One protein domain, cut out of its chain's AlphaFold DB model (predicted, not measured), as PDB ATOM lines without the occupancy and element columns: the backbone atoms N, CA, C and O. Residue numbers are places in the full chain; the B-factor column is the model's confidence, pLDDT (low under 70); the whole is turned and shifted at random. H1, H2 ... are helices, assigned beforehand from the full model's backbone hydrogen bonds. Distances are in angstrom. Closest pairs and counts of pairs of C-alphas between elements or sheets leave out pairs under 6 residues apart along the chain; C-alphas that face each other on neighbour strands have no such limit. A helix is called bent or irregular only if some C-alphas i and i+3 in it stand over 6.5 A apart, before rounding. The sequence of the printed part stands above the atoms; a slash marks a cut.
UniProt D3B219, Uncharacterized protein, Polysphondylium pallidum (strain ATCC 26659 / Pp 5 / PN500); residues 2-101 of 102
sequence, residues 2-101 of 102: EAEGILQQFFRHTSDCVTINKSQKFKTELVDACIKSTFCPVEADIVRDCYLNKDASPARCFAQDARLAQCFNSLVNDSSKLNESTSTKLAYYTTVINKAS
ATOM      1  N   GLU A   2     -20.057 -25.910  -7.915       66.75
ATOM      2  CA  GLU A   2     -19.815 -26.472  -9.262       66.75
ATOM      3  C   GLU A   2     -21.090 -26.760 -10.089       66.75
ATOM      4  O   GLU A   2     -21.187 -26.347 -11.244       66.75
ATOM      5  N   ALA A   3     -22.121 -27.363  -9.481       69.25
ATOM      6  CA  ALA A   3     -23.388 -27.671 -10.162       69.25
ATOM      7  C   ALA A   3     -24.147 -26.425 -10.667       69.25
ATOM      8  O   ALA A   3     -24.801 -26.466 -11.709       69.25
ATOM      9  N   GLU A   4     -24.033 -25.297  -9.960       74.75
ATOM     10  CA  GLU A   4     -24.693 -24.043 -10.335       74.75
ATOM     11  C   GLU A   4     -24.101 -23.458 -11.626       74.75
ATOM     12  O   GLU A   4     -24.846 -23.077 -12.528       74.75
ATOM     13  N   GLY A   5     -22.771 -23.472 -11.770       84.56
ATOM     14  CA  GLY A   5     -22.103 -23.032 -12.998       84.56
ATOM     15  C   GLY A   5     -22.454 -23.906 -14.208       84.56
ATOM     16  O   GLY A   5     -22.702 -23.388 -15.297       84.56
ATOM     17  N   ILE A   6     -22.550 -25.226 -14.007       84.56
ATOM     18  CA  ILE A   6     -22.941 -26.193 -15.045       84.56
ATOM     19  C   ILE A   6     -24.370 -25.927 -15.543       84.56
ATOM     20  O   ILE A   6     -24.608 -25.908 -16.755       84.56
ATOM     21  N   LEU A   7     -25.316 -25.690 -14.630       84.31
ATOM     22  CA  LEU A   7     -26.709 -25.402 -14.981       84.31
ATOM     23  C   LEU A   7     -26.874 -24.023 -15.624       84.31
ATOM     24  O   LEU A   7     -27.590 -23.903 -16.614       84.31
ATOM     25  N   GLN A   8     -26.170 -22.997 -15.137       87.38
ATOM     26  CA  GLN A   8     -26.197 -21.669 -15.756       87.38
ATOM     27  C   GLN A   8     -25.715 -21.703 -17.211       87.38
ATOM     28  O   GLN A   8     -26.325 -21.070 -18.073       87.38
ATOM     29  N   GLN A   9     -24.652 -22.457 -17.512       87.88
ATOM     30  CA  GLN A   9     -24.195 -22.644 -18.894       87.88
ATOM     31  C   GLN A   9     -25.231 -23.389 -19.740       87.88
ATOM     32  O   GLN A   9     -25.479 -23.004 -20.880       87.88
ATOM     33  N   PHE A  10     -25.879 -24.411 -19.175       90.19
ATOM     34  CA  PHE A  10     -26.946 -25.129 -19.865       90.19
ATOM     35  C   PHE A  10     -28.154 -24.226 -20.167       90.19
ATOM     36  O   PHE A  10     -28.674 -24.273 -21.275       90.19
ATOM     37  N   PHE A  11     -28.561 -23.341 -19.249       89.12
ATOM     38  CA  PHE A  11     -29.654 -22.385 -19.492       89.12
ATOM     39  C   PHE A  11     -29.313 -21.333 -20.541       89.12
ATOM     40  O   PHE A  11     -30.177 -20.931 -21.318       89.12
ATOM     41  N   ARG A  12     -28.057 -20.884 -20.587       91.62
ATOM     42  CA  ARG A  12     -27.599 -20.006 -21.670       91.62
ATOM     43  C   ARG A  12     -27.722 -20.719 -23.011       91.62
ATOM     44  O   ARG A  12     -28.353 -20.183 -23.911       91.62
ATOM     45  N   HIS A  13     -27.249 -21.964 -23.091       92.38
ATOM     46  CA  HIS A  13     -27.382 -22.789 -24.293       92.38
ATOM     47  C   HIS A  13     -28.841 -22.962 -24.733       92.38
ATOM     48  O   HIS A  13     -29.153 -22.757 -25.903       92.38
ATOM     49  N   THR A  14     -29.767 -23.272 -23.818       90.62
ATOM     50  CA  THR A  14     -31.187 -23.399 -24.189       90.62
ATOM     51  C   THR A  14     -31.772 -22.077 -24.693       90.62
ATOM     52  O   THR A  14     -32.497 -22.071 -25.690       90.62
ATOM     53  N   SER A  15     -31.428 -20.951 -24.059       91.19
ATOM     54  CA  SER A  15     -31.833 -19.609 -24.497       91.19
ATOM     55  C   SER A  15     -31.290 -19.263 -25.889       91.19
ATOM     56  O   SER A  15     -32.021 -18.724 -26.728       91.19
ATOM     57  N   ASP A  16     -30.033 -19.605 -26.163       94.25
ATOM     58  CA  ASP A  16     -29.397 -19.394 -27.462       94.25
ATOM     59  C   ASP A  16     -30.074 -20.249 -28.541       94.25
ATOM     60  O   ASP A  16     -30.458 -19.720 -29.586       94.25
ATOM     61  N   CYS A  17     -30.338 -21.533 -28.264       94.12
ATOM     62  CA  CYS A  17     -31.075 -22.422 -29.167       94.12
ATOM     63  C   CYS A  17     -32.441 -21.844 -29.564       94.12
ATOM     64  O   CYS A  17     -32.794 -21.845 -30.748       94.12
ATOM     65  N   VAL A  18     -33.207 -21.334 -28.590       92.38
ATOM     66  CA  VAL A  18     -34.511 -20.692 -28.829       92.38
ATOM     67  C   VAL A  18     -34.354 -19.430 -29.675       92.38
ATOM     68  O   VAL A  18     -35.130 -19.212 -30.606       92.38
ATOM     69  N   THR A  19     -33.347 -18.612 -29.379       94.69
ATOM     70  CA  THR A  19     -33.100 -17.345 -30.077       94.69
ATOM     71  C   THR A  19     -32.712 -17.569 -31.538       94.69
ATOM     72  O   THR A  19     -33.314 -16.962 -32.424       94.69
ATOM     73  N   ILE A  20     -31.774 -18.485 -31.800       92.38
ATOM     74  CA  ILE A  20     -31.276 -18.821 -33.143       92.38
ATOM     75  C   ILE A  20     -32.405 -19.339 -34.044       92.38
ATOM     76  O   ILE A  20     -32.489 -18.982 -35.219       92.38
ATOM     77  N   ASN A  21     -33.300 -20.165 -33.497       92.19
ATOM     78  CA  ASN A  21     -34.308 -20.867 -34.290       92.19
ATOM     79  C   ASN A  21     -35.677 -20.178 -34.324       92.19
ATOM     80  O   ASN A  21     -36.582 -20.658 -35.004       92.19
ATOM     81  N   LYS A  22     -35.851 -19.039 -33.641       89.62
ATOM     82  CA  LYS A  22     -37.150 -18.364 -33.476       89.62
ATOM     83  C   LYS A  22     -37.889 -18.084 -34.793       89.62
ATOM     84  O   LYS A  22     -39.119 -18.125 -34.815       89.62
ATOM     85  N   SER A  23     -37.160 -17.786 -35.868       90.12
ATOM     86  CA  SER A  23     -37.705 -17.447 -37.191       90.12
ATOM     87  C   SER A  23     -37.720 -18.614 -38.184       90.12
ATOM     88  O   SER A  23     -38.106 -18.421 -39.336       90.12
ATOM     89  N   GLN A  24     -37.278 -19.806 -37.780       92.25
ATOM     90  CA  GLN A  24     -37.216 -20.969 -38.660       92.25
ATOM     91  C   GLN A  24     -38.588 -21.639 -38.789       92.25
ATOM     92  O   GLN A  24     -39.376 -21.667 -37.842       92.25
ATOM     93  N   LYS A  25     -38.866 -22.222 -39.963       93.44
ATOM     94  CA  LYS A  25     -40.125 -22.941 -40.239       93.44
ATOM     95  C   LYS A  25     -40.372 -24.072 -39.233       93.44
ATOM     96  O   LYS A  25     -41.492 -24.232 -38.761       93.44
ATOM     97  N   PHE A  26     -39.318 -24.810 -38.891       95.00
ATOM     98  CA  PHE A  26     -39.331 -25.958 -37.978       95.00
ATOM     99  C   PHE A  26     -38.639 -25.620 -36.657       95.00
ATOM    100  O   PHE A  26     -37.741 -26.317 -36.191       95.00
ATOM    101  N   LYS A  27     -38.994 -24.463 -36.084       93.38
ATOM    102  CA  LYS A  27     -38.341 -23.935 -34.880       93.38
ATOM    103  C   LYS A  27     -38.343 -24.926 -33.714       93.38
ATOM    104  O   LYS A  27     -37.368 -24.967 -32.982       93.38
ATOM    105  N   THR A  28     -39.408 -25.700 -33.526       91.94
ATOM    106  CA  THR A  28     -39.548 -26.584 -32.362       91.94
ATOM    107  C   THR A  28     -38.563 -27.742 -32.449       91.94
ATOM    108  O   THR A  28     -37.835 -28.001 -31.498       91.94
ATOM    109  N   GLU A  29     -38.490 -28.385 -33.609       94.38
ATOM    110  CA  GLU A  29     -37.611 -29.517 -33.883       94.38
ATOM    111  C   GLU A  29     -36.141 -29.087 -33.885       94.38
ATOM    112  O   GLU A  29     -35.290 -29.748 -33.294       94.38
ATOM    113  N   LEU A  30     -35.845 -27.915 -34.456       95.44
ATOM    114  CA  LEU A  30     -34.501 -27.337 -34.427       95.44
ATOM    115  C   LEU A  30     -34.059 -26.936 -33.009       95.44
ATOM    116  O   LEU A  30     -32.889 -27.108 -32.665       95.44
ATOM    117  N   VAL A  31     -34.970 -26.421 -32.175       94.50
ATOM    118  CA  VAL A  31     -34.682 -26.135 -30.759       94.50
ATOM    119  C   VAL A  31     -34.431 -27.427 -29.988       94.50
ATOM    120  O   VAL A  31     -33.432 -27.503 -29.276       94.50
ATOM    121  N   ASP A  32     -35.284 -28.441 -30.139       92.19
ATOM    122  CA  ASP A  32     -35.128 -29.728 -29.450       92.19
ATOM    123  C   ASP A  32     -33.805 -30.409 -29.827       92.19
ATOM    124  O   ASP A  32     -33.032 -30.782 -28.942       92.19
ATOM    125  N   ALA A  33     -33.476 -30.466 -31.122       95.19
ATOM    126  CA  ALA A  33     -32.189 -30.969 -31.600       95.19
ATOM    127  C   ALA A  33     -31.014 -30.171 -31.018       95.19
ATOM    128  O   ALA A  33     -30.065 -30.749 -30.489       95.19
ATOM    129  N   CYS A  34     -31.093 -28.837 -31.033       95.44
ATOM    130  CA  CYS A  34     -30.054 -27.974 -30.478       95.44
ATOM    131  C   CYS A  34     -29.832 -28.221 -28.979       95.44
ATOM    132  O   CYS A  34     -28.688 -28.341 -28.543       95.44
ATOM    133  N   ILE A  35     -30.889 -28.368 -28.178       92.75
ATOM    134  CA  ILE A  35     -30.730 -28.645 -26.746       92.75
ATOM    135  C   ILE A  35     -30.161 -30.056 -26.535       92.75
ATOM    136  O   ILE A  35     -29.193 -30.223 -25.781       92.75
ATOM    137  N   LYS A  36     -30.695 -31.057 -27.251       92.75
ATOM    138  CA  LYS A  36     -30.241 -32.453 -27.168       92.75
ATOM    139  C   LYS A  36     -28.831 -32.681 -27.704       92.75
ATOM    140  O   LYS A  36     -28.220 -33.673 -27.314       92.75
ATOM    141  N   SER A  37     -28.265 -31.759 -28.485       94.06
ATOM    142  CA  SER A  37     -26.857 -31.815 -28.921       94.06
ATOM    143  C   SER A  37     -25.863 -31.870 -27.753       94.06
ATOM    144  O   SER A  37     -24.782 -32.434 -27.888       94.06
ATOM    145  N   THR A  38     -26.261 -31.379 -26.573       91.44
ATOM    146  CA  THR A  38     -25.487 -31.505 -25.327       91.44
ATOM    147  C   THR A  38     -25.250 -32.968 -24.922       91.44
ATOM    148  O   THR A  38     -24.281 -33.265 -24.227       91.44
ATOM    149  N   PHE A  39     -26.145 -33.873 -25.328       90.69
ATOM    150  CA  PHE A  39     -26.159 -35.285 -24.936       90.69
ATOM    151  C   PHE A  39     -25.883 -36.224 -26.118       90.69
ATOM    152  O   PHE A  39     -25.122 -37.175 -25.982       90.69
ATOM    153  N   CYS A  40     -26.487 -35.934 -27.271       93.75
ATOM    154  CA  CYS A  40     -26.448 -36.734 -28.496       93.75
ATOM    155  C   CYS A  40     -26.036 -35.844 -29.682       93.75
ATOM    156  O   CYS A  40     -26.880 -35.511 -30.517       93.75
ATOM    157  N   PRO A  41     -24.775 -35.372 -29.736       94.44
ATOM    158  CA  PRO A  41     -24.347 -34.361 -30.707       94.44
ATOM    159  C   PRO A  41     -24.465 -34.841 -32.157       94.44
ATOM    160  O   PRO A  41     -24.929 -34.091 -33.010       94.44
ATOM    161  N   VAL A  42     -24.112 -36.102 -32.427       96.62
ATOM    162  CA  VAL A  42     -24.128 -36.669 -33.783       96.62
ATOM    163  C   VAL A  42     -25.556 -36.750 -34.318       96.62
ATOM    164  O   VAL A  42     -25.845 -36.275 -35.414       96.62
ATOM    165  N   GLU A  43     -26.474 -37.323 -33.542       97.88
ATOM    166  CA  GLU A  43     -27.875 -37.452 -33.934       97.88
ATOM    167  C   GLU A  43     -28.559 -36.083 -34.036       97.88
ATOM    168  O   GLU A  43     -29.372 -35.870 -34.934       97.88
ATOM    169  N   ALA A  44     -28.207 -35.142 -33.154       97.12
ATOM    170  CA  ALA A  44     -28.741 -33.786 -33.176       97.12
ATOM    171  C   ALA A  44     -28.336 -33.013 -34.439       97.12
ATOM    172  O   ALA A  44     -29.186 -32.356 -35.043       97.12
ATOM    173  N   ASP A  45     -27.073 -33.109 -34.867       97.31
ATOM    174  CA  ASP A  45     -26.612 -32.479 -36.109       97.31
ATOM    175  C   ASP A  45     -27.345 -33.056 -37.330       97.31
ATOM    176  O   ASP A  45     -27.798 -32.303 -38.189       97.31
ATOM    177  N   ILE A  46     -27.563 -34.374 -37.364       97.75
ATOM    178  CA  ILE A  46     -28.310 -35.038 -38.443       97.75
ATOM    179  C   ILE A  46     -29.763 -34.530 -38.521       97.75
ATOM    180  O   ILE A  46     -30.279 -34.292 -39.618       97.75
ATOM    181  N   VAL A  47     -30.433 -34.356 -37.376       97.50
ATOM    182  CA  VAL A  47     -31.785 -33.772 -37.321       97.50
ATOM    183  C   VAL A  47     -31.763 -32.322 -37.798       97.50
ATOM    184  O   VAL A  47     -32.577 -31.940 -38.642       97.50
ATOM    185  N   ARG A  48     -30.804 -31.519 -37.317       96.94
ATOM    186  CA  ARG A  48     -30.654 -30.116 -37.724       96.94
ATOM    187  C   ARG A  48     -30.486 -29.996 -39.236       96.94
ATOM    188  O   ARG A  48     -31.209 -29.230 -39.870       96.94
ATOM    189  N   ASP A  49     -29.579 -30.772 -39.815       97.00
ATOM    190  CA  ASP A  49     -29.306 -30.748 -41.249       97.00
ATOM    191  C   ASP A  49     -30.536 -31.190 -42.057       97.00
ATOM    192  O   ASP A  49     -30.826 -30.620 -43.112       97.00
ATOM    193  N   CYS A  50     -31.328 -32.141 -41.544       97.81
ATOM    194  CA  CYS A  50     -32.596 -32.509 -42.167       97.81
ATOM    195  C   CYS A  50     -33.584 -31.337 -42.190       97.81
ATOM    196  O   CYS A  50     -34.127 -31.021 -43.245       97.81
ATOM    197  N   TYR A  51     -33.787 -30.652 -41.064       96.88
ATOM    198  CA  TYR A  51     -34.782 -29.580 -40.950       96.88
ATOM    199  C   TYR A  51     -34.367 -28.242 -41.577       96.88
ATOM    200  O   TYR A  51     -35.236 -27.418 -41.874       96.88
ATOM    201  N   LEU A  52     -33.072 -28.028 -41.821       94.88
ATOM    202  CA  LEU A  52     -32.566 -26.878 -42.579       94.88
ATOM    203  C   LEU A  52     -32.641 -27.073 -44.104       94.88
ATOM    204  O   LEU A  52     -32.460 -26.107 -44.850       94.88
ATOM    205  N   ASN A  53     -32.933 -28.284 -44.594       95.19
ATOM    206  CA  ASN A  53     -33.141 -28.511 -46.023       95.19
ATOM    207  C   ASN A  53     -34.410 -27.810 -46.541       95.19
ATOM    208  O   ASN A  53     -35.438 -27.727 -45.869       95.19
ATOM    209  N   LYS A  54     -34.363 -27.327 -47.791       89.69
ATOM    210  CA  LYS A  54     -35.463 -26.554 -48.407       89.69
ATOM    211  C   LYS A  54     -36.765 -27.349 -48.541       89.69
ATOM    212  O   LYS A  54     -37.849 -26.775 -48.500       89.69
ATOM    213  N   ASP A  55     -36.650 -28.657 -48.721       93.12
ATOM    214  CA  ASP A  55     -37.730 -29.619 -48.930       93.12
ATOM    215  C   ASP A  55     -38.035 -30.451 -47.671       93.12
ATOM    216  O   ASP A  55     -38.683 -31.503 -47.753       93.12
ATOM    217  N   ALA A  56     -37.578 -29.974 -46.508       94.94
ATOM    218  CA  ALA A  56     -37.792 -30.615 -45.223       94.94
ATOM    219  C   ALA A  56     -39.281 -30.705 -44.856       94.94
ATOM    220  O   ALA A  56     -40.088 -29.795 -45.102       94.94
ATOM    221  N   SER A  57     -39.630 -31.821 -44.225       96.69
ATOM    222  CA  SER A  57     -40.927 -32.061 -43.604       96.69
ATOM    223  C   SER A  57     -40.774 -33.063 -42.457       96.69
ATOM    224  O   SER A  57     -39.850 -33.882 -42.497       96.69
ATOM    225  N   PRO A  58     -41.695 -33.075 -41.477       94.38
ATOM    226  CA  PRO A  58     -41.642 -34.037 -40.376       94.38
ATOM    227  C   PRO A  58     -41.600 -35.493 -40.855       94.38
ATOM    228  O   PRO A  58     -40.827 -36.295 -40.352       94.38
ATOM    229  N   ALA A  59     -42.354 -35.831 -41.906       96.38
ATOM    230  CA  ALA A  59     -42.348 -37.183 -42.467       96.38
ATOM    231  C   ALA A  59     -40.975 -37.593 -43.033       96.38
ATOM    232  O   ALA A  59     -40.610 -38.764 -42.970       96.38
ATOM    233  N   ARG A  60     -40.209 -36.642 -43.582       96.75
ATOM    234  CA  ARG A  60     -38.881 -36.911 -44.153       96.75
ATOM    235  C   ARG A  60     -37.774 -36.930 -43.104       96.75
ATOM    236  O   ARG A  60     -36.792 -37.631 -43.321       96.75
ATOM    237  N   CYS A  61     -37.951 -36.200 -42.004       97.62
ATOM    238  CA  CYS A  61     -36.993 -36.142 -40.899       97.62
ATOM    239  C   CYS A  61     -37.297 -37.125 -39.757       97.62
ATOM    240  O   CYS A  61     -36.463 -37.319 -38.877       97.62
ATOM    241  N   PHE A  62     -38.434 -37.829 -39.813       96.38
ATOM    242  CA  PHE A  62     -38.874 -38.759 -38.771       96.38
ATOM    243  C   PHE A  62     -37.819 -39.804 -38.385       96.38
ATOM    244  O   PHE A  62     -37.659 -40.127 -37.210       96.38
ATOM    245  N   ALA A  63     -37.085 -40.353 -39.357       97.75
ATOM    246  CA  ALA A  63     -36.069 -41.364 -39.071       97.75
ATOM    247  C   ALA A  63     -34.895 -40.788 -38.258       97.75
ATOM    248  O   ALA A  63     -34.329 -41.476 -37.410       97.75
ATOM    249  N   GLN A  64     -34.535 -39.532 -38.513       97.75
ATOM    250  CA  GLN A  64     -33.498 -38.792 -37.810       97.75
ATOM    251  C   GLN A  64     -33.973 -38.438 -36.396       97.75
ATOM    252  O   GLN A  64     -33.251 -38.705 -35.435       97.75
ATOM    253  N   ASP A  65     -35.213 -37.961 -36.257       95.81
ATOM    254  CA  ASP A  65     -35.827 -37.686 -34.952       95.81
ATOM    255  C   ASP A  65     -35.906 -38.944 -34.086       95.81
ATOM    256  O   ASP A  65     -35.560 -38.921 -32.904       95.81
ATOM    257  N   ALA A  66     -36.306 -40.073 -34.678       95.94
ATOM    258  CA  ALA A  66     -36.382 -41.350 -33.981       95.94
ATOM    259  C   ALA A  66     -35.008 -41.799 -33.460       95.94
ATOM    260  O   ALA A  66     -34.913 -42.289 -32.336       95.94
ATOM    261  N   ARG A  67     -33.932 -41.596 -34.234       97.06
ATOM    262  CA  ARG A  67     -32.559 -41.902 -33.794       97.06
ATOM    263  C   ARG A  67     -32.112 -40.996 -32.654       97.06
ATOM    264  O   ARG A  67     -31.568 -41.491 -31.670       97.06
ATOM    265  N   LEU A  68     -32.385 -39.696 -32.750       96.12
ATOM    266  CA  LEU A  68     -32.087 -38.751 -31.676       96.12
ATOM    267  C   LEU A  68     -32.843 -39.112 -30.390       96.12
ATOM    268  O   LEU A  68     -32.257 -39.131 -29.307       96.12
ATOM    269  N   ALA A  69     -34.126 -39.460 -30.504       92.56
ATOM    270  CA  ALA A  69     -34.937 -39.911 -29.379       92.56
ATOM    271  C   ALA A  69     -34.407 -41.218 -28.769       92.56
ATOM    272  O   ALA A  69     -34.375 -41.348 -27.546       92.56
ATOM    273  N   GLN A  70     -33.962 -42.169 -29.594       94.12
ATOM    274  CA  GLN A  70     -33.344 -43.412 -29.127       94.12
ATOM    275  C   GLN A  70     -32.042 -43.150 -28.369       94.12
ATOM    276  O   GLN A  70     -31.910 -43.636 -27.248       94.12
ATOM    277  N   CYS A  71     -31.130 -42.343 -28.923       93.75
ATOM    278  CA  CYS A  71     -29.898 -41.958 -28.232       93.75
ATOM    279  C   CYS A  71     -30.207 -41.327 -26.869       93.75
ATOM    280  O   CYS A  71     -29.692 -41.765 -25.840       93.75
ATOM    281  N   PHE A  72     -31.117 -40.350 -26.847       91.38
ATOM    282  CA  PHE A  72     -31.480 -39.660 -25.617       91.38
ATOM    283  C   PHE A  72     -32.099 -40.614 -24.582       91.38
ATOM    284  O   PHE A  72     -31.688 -40.619 -23.423       91.38
ATOM    285  N   ASN A  73     -33.032 -41.477 -24.996       89.75
ATOM    286  CA  ASN A  73     -33.656 -42.464 -24.112       89.75
ATOM    287  C   ASN A  73     -32.652 -43.483 -23.559       89.75
ATOM    288  O   ASN A  73     -32.780 -43.895 -22.407       89.75
ATOM    289  N   SER A  74     -31.642 -43.881 -24.335       89.56
ATOM    290  CA  SER A  74     -30.569 -44.744 -23.831       89.56
ATOM    291  C   SER A  74     -29.799 -44.085 -22.684       89.56
ATOM    292  O   SER A  74     -29.517 -44.758 -21.699       89.56
ATOM    293  N   LEU A  75     -29.526 -42.778 -22.759       87.88
ATOM    294  CA  LEU A  75     -28.848 -42.040 -21.683       87.88
ATOM    295  C   LEU A  75     -29.728 -41.856 -20.441       87.88
ATOM    296  O   LEU A  75     -29.223 -41.882 -19.322       87.88
ATOM    297  N   VAL A  76     -31.042 -41.690 -20.627       85.44
ATOM    298  CA  VAL A  76     -32.007 -41.630 -19.516       85.44
ATOM    299  C   VAL A  76     -32.072 -42.965 -18.771       85.44
ATOM    300  O   VAL A  76     -32.110 -42.974 -17.544       85.44
ATOM    301  N   ASN A  77     -32.063 -44.083 -19.501       85.50
ATOM    302  CA  ASN A  77     -32.181 -45.421 -18.919       85.50
ATOM    303  C   ASN A  77     -30.855 -45.971 -18.361       85.50
ATOM    304  O   ASN A  77     -30.883 -46.803 -17.458       85.50
ATOM    305  N   ASP A  78     -29.708 -45.522 -18.877       83.00
ATOM    306  CA  ASP A  78     -28.372 -45.934 -18.429       83.00
ATOM    307  C   ASP A  78     -27.474 -44.711 -18.182       83.00
ATOM    308  O   ASP A  78     -26.524 -44.423 -18.914       83.00
ATOM    309  N   SER A  79     -27.776 -43.982 -17.107       75.56
ATOM    310  CA  SER A  79     -27.013 -42.801 -16.684       75.56
ATOM    311  C   SER A  79     -25.658 -43.142 -16.050       75.56
ATOM    312  O   SER A  79     -24.855 -42.243 -15.804       75.56
ATOM    313  N   SER A  80     -25.366 -44.431 -15.828       77.38
ATOM    314  CA  SER A  80     -24.141 -44.906 -15.165       77.38
ATOM    315  C   SER A  80     -22.858 -44.581 -15.941       77.38
ATOM    316  O   SER A  80     -21.770 -44.557 -15.370       77.38
ATOM    317  N   LYS A  81     -22.990 -44.299 -17.241       72.06
ATOM    318  CA  LYS A  81     -21.889 -43.949 -18.151       72.06
ATOM    319  C   LYS A  81     -21.684 -42.442 -18.312       72.06
ATOM    320  O   LYS A  81     -20.798 -42.024 -19.056       72.06
ATOM    321  N   LEU A  82     -22.502 -41.617 -17.657       80.88
ATOM    322  CA  LEU A  82     -22.409 -40.164 -17.746       80.88
ATOM    323  C   LEU A  82     -21.393 -39.626 -16.741       80.88
ATOM    324  O   LEU A  82     -21.363 -40.037 -15.584       80.88
ATOM    325  N   ASN A  83     -20.597 -38.643 -17.164       86.50
ATOM    326  CA  ASN A  83     -19.833 -37.844 -16.213       86.50
ATOM    327  C   ASN A  83     -20.778 -36.967 -15.364       86.50
ATOM    328  O   ASN A  83     -21.943 -36.757 -15.712       86.50
ATOM    329  N   GLU A  84     -20.263 -36.425 -14.261       83.19
ATOM    330  CA  GLU A  84     -21.044 -35.630 -13.304       83.19
ATOM    331  C   GLU A  84     -21.750 -34.424 -13.952       83.19
ATOM    332  O   GLU A  84     -22.920 -34.147 -13.670       83.19
ATOM    333  N   SER A  85     -21.079 -33.749 -14.893       85.44
ATOM    334  CA  SER A  85     -21.640 -32.604 -15.617       85.44
ATOM    335  C   SER A  85     -22.832 -32.995 -16.488       85.44
ATOM    336  O   SER A  85     -23.892 -32.371 -16.411       85.44
ATOM    337  N   THR A  86     -22.697 -34.046 -17.297       84.75
ATOM    338  CA  THR A  86     -23.762 -34.526 -18.184       84.75
ATOM    339  C   THR A  86     -24.914 -35.125 -17.384       84.75
ATOM    340  O   THR A  86     -26.070 -34.883 -17.724       84.75
ATOM    341  N   SER A  87     -24.616 -35.820 -16.283       85.19
ATOM    342  CA  SER A  87     -25.624 -36.346 -15.357       85.19
ATOM    343  C   SER A  87     -26.463 -35.220 -14.734       85.19
ATOM    344  O   SER A  87     -27.692 -35.269 -14.773       85.19
ATOM    345  N   THR A  88     -25.820 -34.137 -14.277       85.50
ATOM    346  CA  THR A  88     -26.503 -32.956 -13.713       85.50
ATOM    347  C   THR A  88     -27.416 -32.272 -14.738       85.50
ATOM    348  O   THR A  88     -28.573 -31.962 -14.441       85.50
ATOM    349  N   LYS A  89     -26.926 -32.067 -15.968       87.12
ATOM    350  CA  LYS A  89     -27.717 -31.471 -17.061       87.12
ATOM    351  C   LYS A  89     -28.904 -32.357 -17.444       87.12
ATOM    352  O   LYS A  89     -30.007 -31.846 -17.634       87.12
ATOM    353  N   LEU A  90     -28.687 -33.672 -17.530       86.31
ATOM    354  CA  LEU A  90     -29.727 -34.633 -17.889       86.31
ATOM    355  C   LEU A  90     -30.819 -34.686 -16.819       86.31
ATOM    356  O   LEU A  90     -31.994 -34.610 -17.165       86.31
ATOM    357  N   ALA A  91     -30.446 -34.747 -15.537       83.25
ATOM    358  CA  ALA A  91     -31.390 -34.749 -14.421       83.25
ATOM    359  C   ALA A  91     -32.271 -33.488 -14.408       83.25
ATOM    360  O   ALA A  91     -33.480 -33.579 -14.185       83.25
ATOM    361  N   TYR A  92     -31.697 -32.313 -14.697       82.25
ATOM    362  CA  TYR A  92     -32.479 -31.082 -14.834       82.25
ATOM    363  C   TYR A  92     -33.434 -31.148 -16.032       82.25
ATOM    364  O   TYR A  92     -34.627 -30.880 -15.881       82.25
ATOM    365  N   TYR A  93     -32.929 -31.517 -17.213       82.44
ATOM    366  CA  TYR A  93     -33.719 -31.569 -18.445       82.44
ATOM    367  C   TYR A  93     -34.926 -32.510 -18.302       82.44
ATOM    368  O   TYR A  93     -36.057 -32.132 -18.605       82.44
ATOM    369  N   THR A  94     -34.718 -33.713 -17.765       79.31
ATOM    370  CA  THR A  94     -35.790 -34.699 -17.568       79.31
ATOM    371  C   THR A  94     -36.770 -34.312 -16.462       79.31
ATOM    372  O   THR A  94     -37.948 -34.648 -16.557       79.31
ATOM    373  N   THR A  95     -36.333 -33.583 -15.431       73.56
ATOM    374  CA  THR A  95     -37.205 -33.198 -14.307       73.56
ATOM    375  C   THR A  95     -38.018 -31.943 -14.596       73.56
ATOM    376  O   THR A  95     -39.188 -31.880 -14.228       73.56
ATOM    377  N   VAL A  96     -37.410 -30.928 -15.209       66.31
ATOM    378  CA  VAL A  96     -38.004 -29.589 -15.331       66.31
ATOM    379  C   VAL A  96     -38.642 -29.375 -16.697       66.31
ATOM    380  O   VAL A  96     -39.748 -28.848 -16.767       66.31
ATOM    381  N   ILE A  97     -37.992 -29.816 -17.778       59.34
ATOM    382  CA  ILE A  97     -38.495 -29.576 -19.137       59.34
ATOM    383  C   ILE A  97     -39.578 -30.603 -19.507       59.34
ATOM    384  O   ILE A  97     -40.632 -30.211 -20.002       59.34
ATOM    385  N   ASN A  98     -39.411 -31.889 -19.170       54.34
ATOM    386  CA  ASN A  98     -40.447 -32.901 -19.454       54.34
ATOM    387  C   ASN A  98     -41.680 -32.822 -18.530       54.34
ATOM    388  O   ASN A  98     -42.760 -33.242 -18.940       54.34
ATOM    389  N   LYS A  99     -41.578 -32.258 -17.315       44.47
ATOM    390  CA  LYS A  99     -42.762 -32.046 -16.453       44.47
ATOM    391  C   LYS A  99     -43.721 -30.975 -16.978       44.47
ATOM    392  O   LYS A  99     -44.872 -30.975 -16.569       44.47
ATOM    393  N   ALA A 100     -43.292 -30.107 -17.894       41.56
ATOM    394  CA  ALA A 100     -44.170 -29.118 -18.521       41.56
ATOM    395  C   ALA A 100     -45.106 -29.714 -19.602       41.56
ATOM    396  O   ALA A 100     -45.839 -28.967 -20.241       41.56
ATOM    397  N   SER A 101     -45.065 -31.035 -19.829       36.41
ATOM    398  CA  SER A 101     -45.858 -31.744 -20.851       36.41
ATOM    399  C   SER A 101     -47.006 -32.604 -20.286       36.41
ATOM    400  O   SER A 101     -47.588 -33.380 -21.041       36.41
TER     401      SER A 101
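AT A GLANCE: This is residues 2 to 101 of the 102 residues of an uncharacterized protein of Polysphondylium pallidum (strain ATCC 26659 / Pp 5 / PN500) (UniProt D3B219). What would one see first? Four helices run up and down side by side, with the two long ones, H1 and H4, on the outside and the two short ones, H2 and H3, between them. A fifth helix, H5, crosses the end where H1 begins and H4 ends, and its last residues, 95 to 101, stick out from the body. What is it made of? The printed part has 100 residues with five named helices, in the order H1 to H5 along the chain, and no named strand; the class is all helix. It is compact, with a radius of gyration of the C-alphas of 13.8 A, yet elongated, spanning 43 by 27 by 24 A.

HOW THE PARTS SIT: What does the first helix meet? H1, residues 2 to 21, touches H2, residues 27 to 36, with residues 13 to 21 alone; the closest C-alphas are those of Asn 21 and Lys 27, 5.1 A apart. They form a hairpin at a shallow tilt of 26 degrees, opposite ways. What follows H2? H2 and H3, residues 41 to 52, form a hairpin at a shallow tilt of 12 degrees, with Ala 33 and Ala 44 closest at 4.7 A between C-alphas. H3 and H4, residues 58 to 77, form another at 20 degrees, closest at the C-alphas of Glu 43 and Leu 68, 5.0 A. H2, H3 and H4 are an up and down bundle, each helix running against the one before; H2 and H4 only just touch, with 3 pairs of C-alphas within 8 A, the closest those of Lys 36 and Phe 72 at 7.5 A. Where is the last helix? H5, residues 84 to 101, touches H1 with residues 85 to 89 alone, at a steep tilt of 53 degrees; the C-alphas of Leu 7 and Lys 89 are the closest, 6.5 A apart. H5 is close to but not clearly touching H4, and apart from H2 and H3. Are the helix backbones complete? In H1, H2 and H3 every O i to N i+4 pair is within hydrogen-bond range; in H4 14 of 16 are, and in H5 10 of 14.

IN THESE COORDINATES: Where do the helices start and stop? H1 begins at C-alpha 2, (-19.815, -26.472, -9.262), and is 29.5 A long; H2 is 14.1 A and H3 16.3 A. H4 is 26.1 A and H5 26.2 A, ending at C-alpha 101, (-45.858, -31.744, -20.851). Is any helix uneven? H4 has a kink of 36 degrees near residue 65 and is irregular, with C-alphas 60 and 63 7.3 A apart.

THE WHOLE: How far does it reach? The two C-alphas farthest apart, those of Glu 2 and Asp 55, are 43.6 A apart. Is it whole and well linked? The printed part has no cut; the links H1 to H2, H2 to H3 and H3 to H4 are tight, and H4 to H5 is short. Where is confidence low? The mean pLDDT of the printed part is 87.9, with residues 2 to 3 and 96 to 101 under 70.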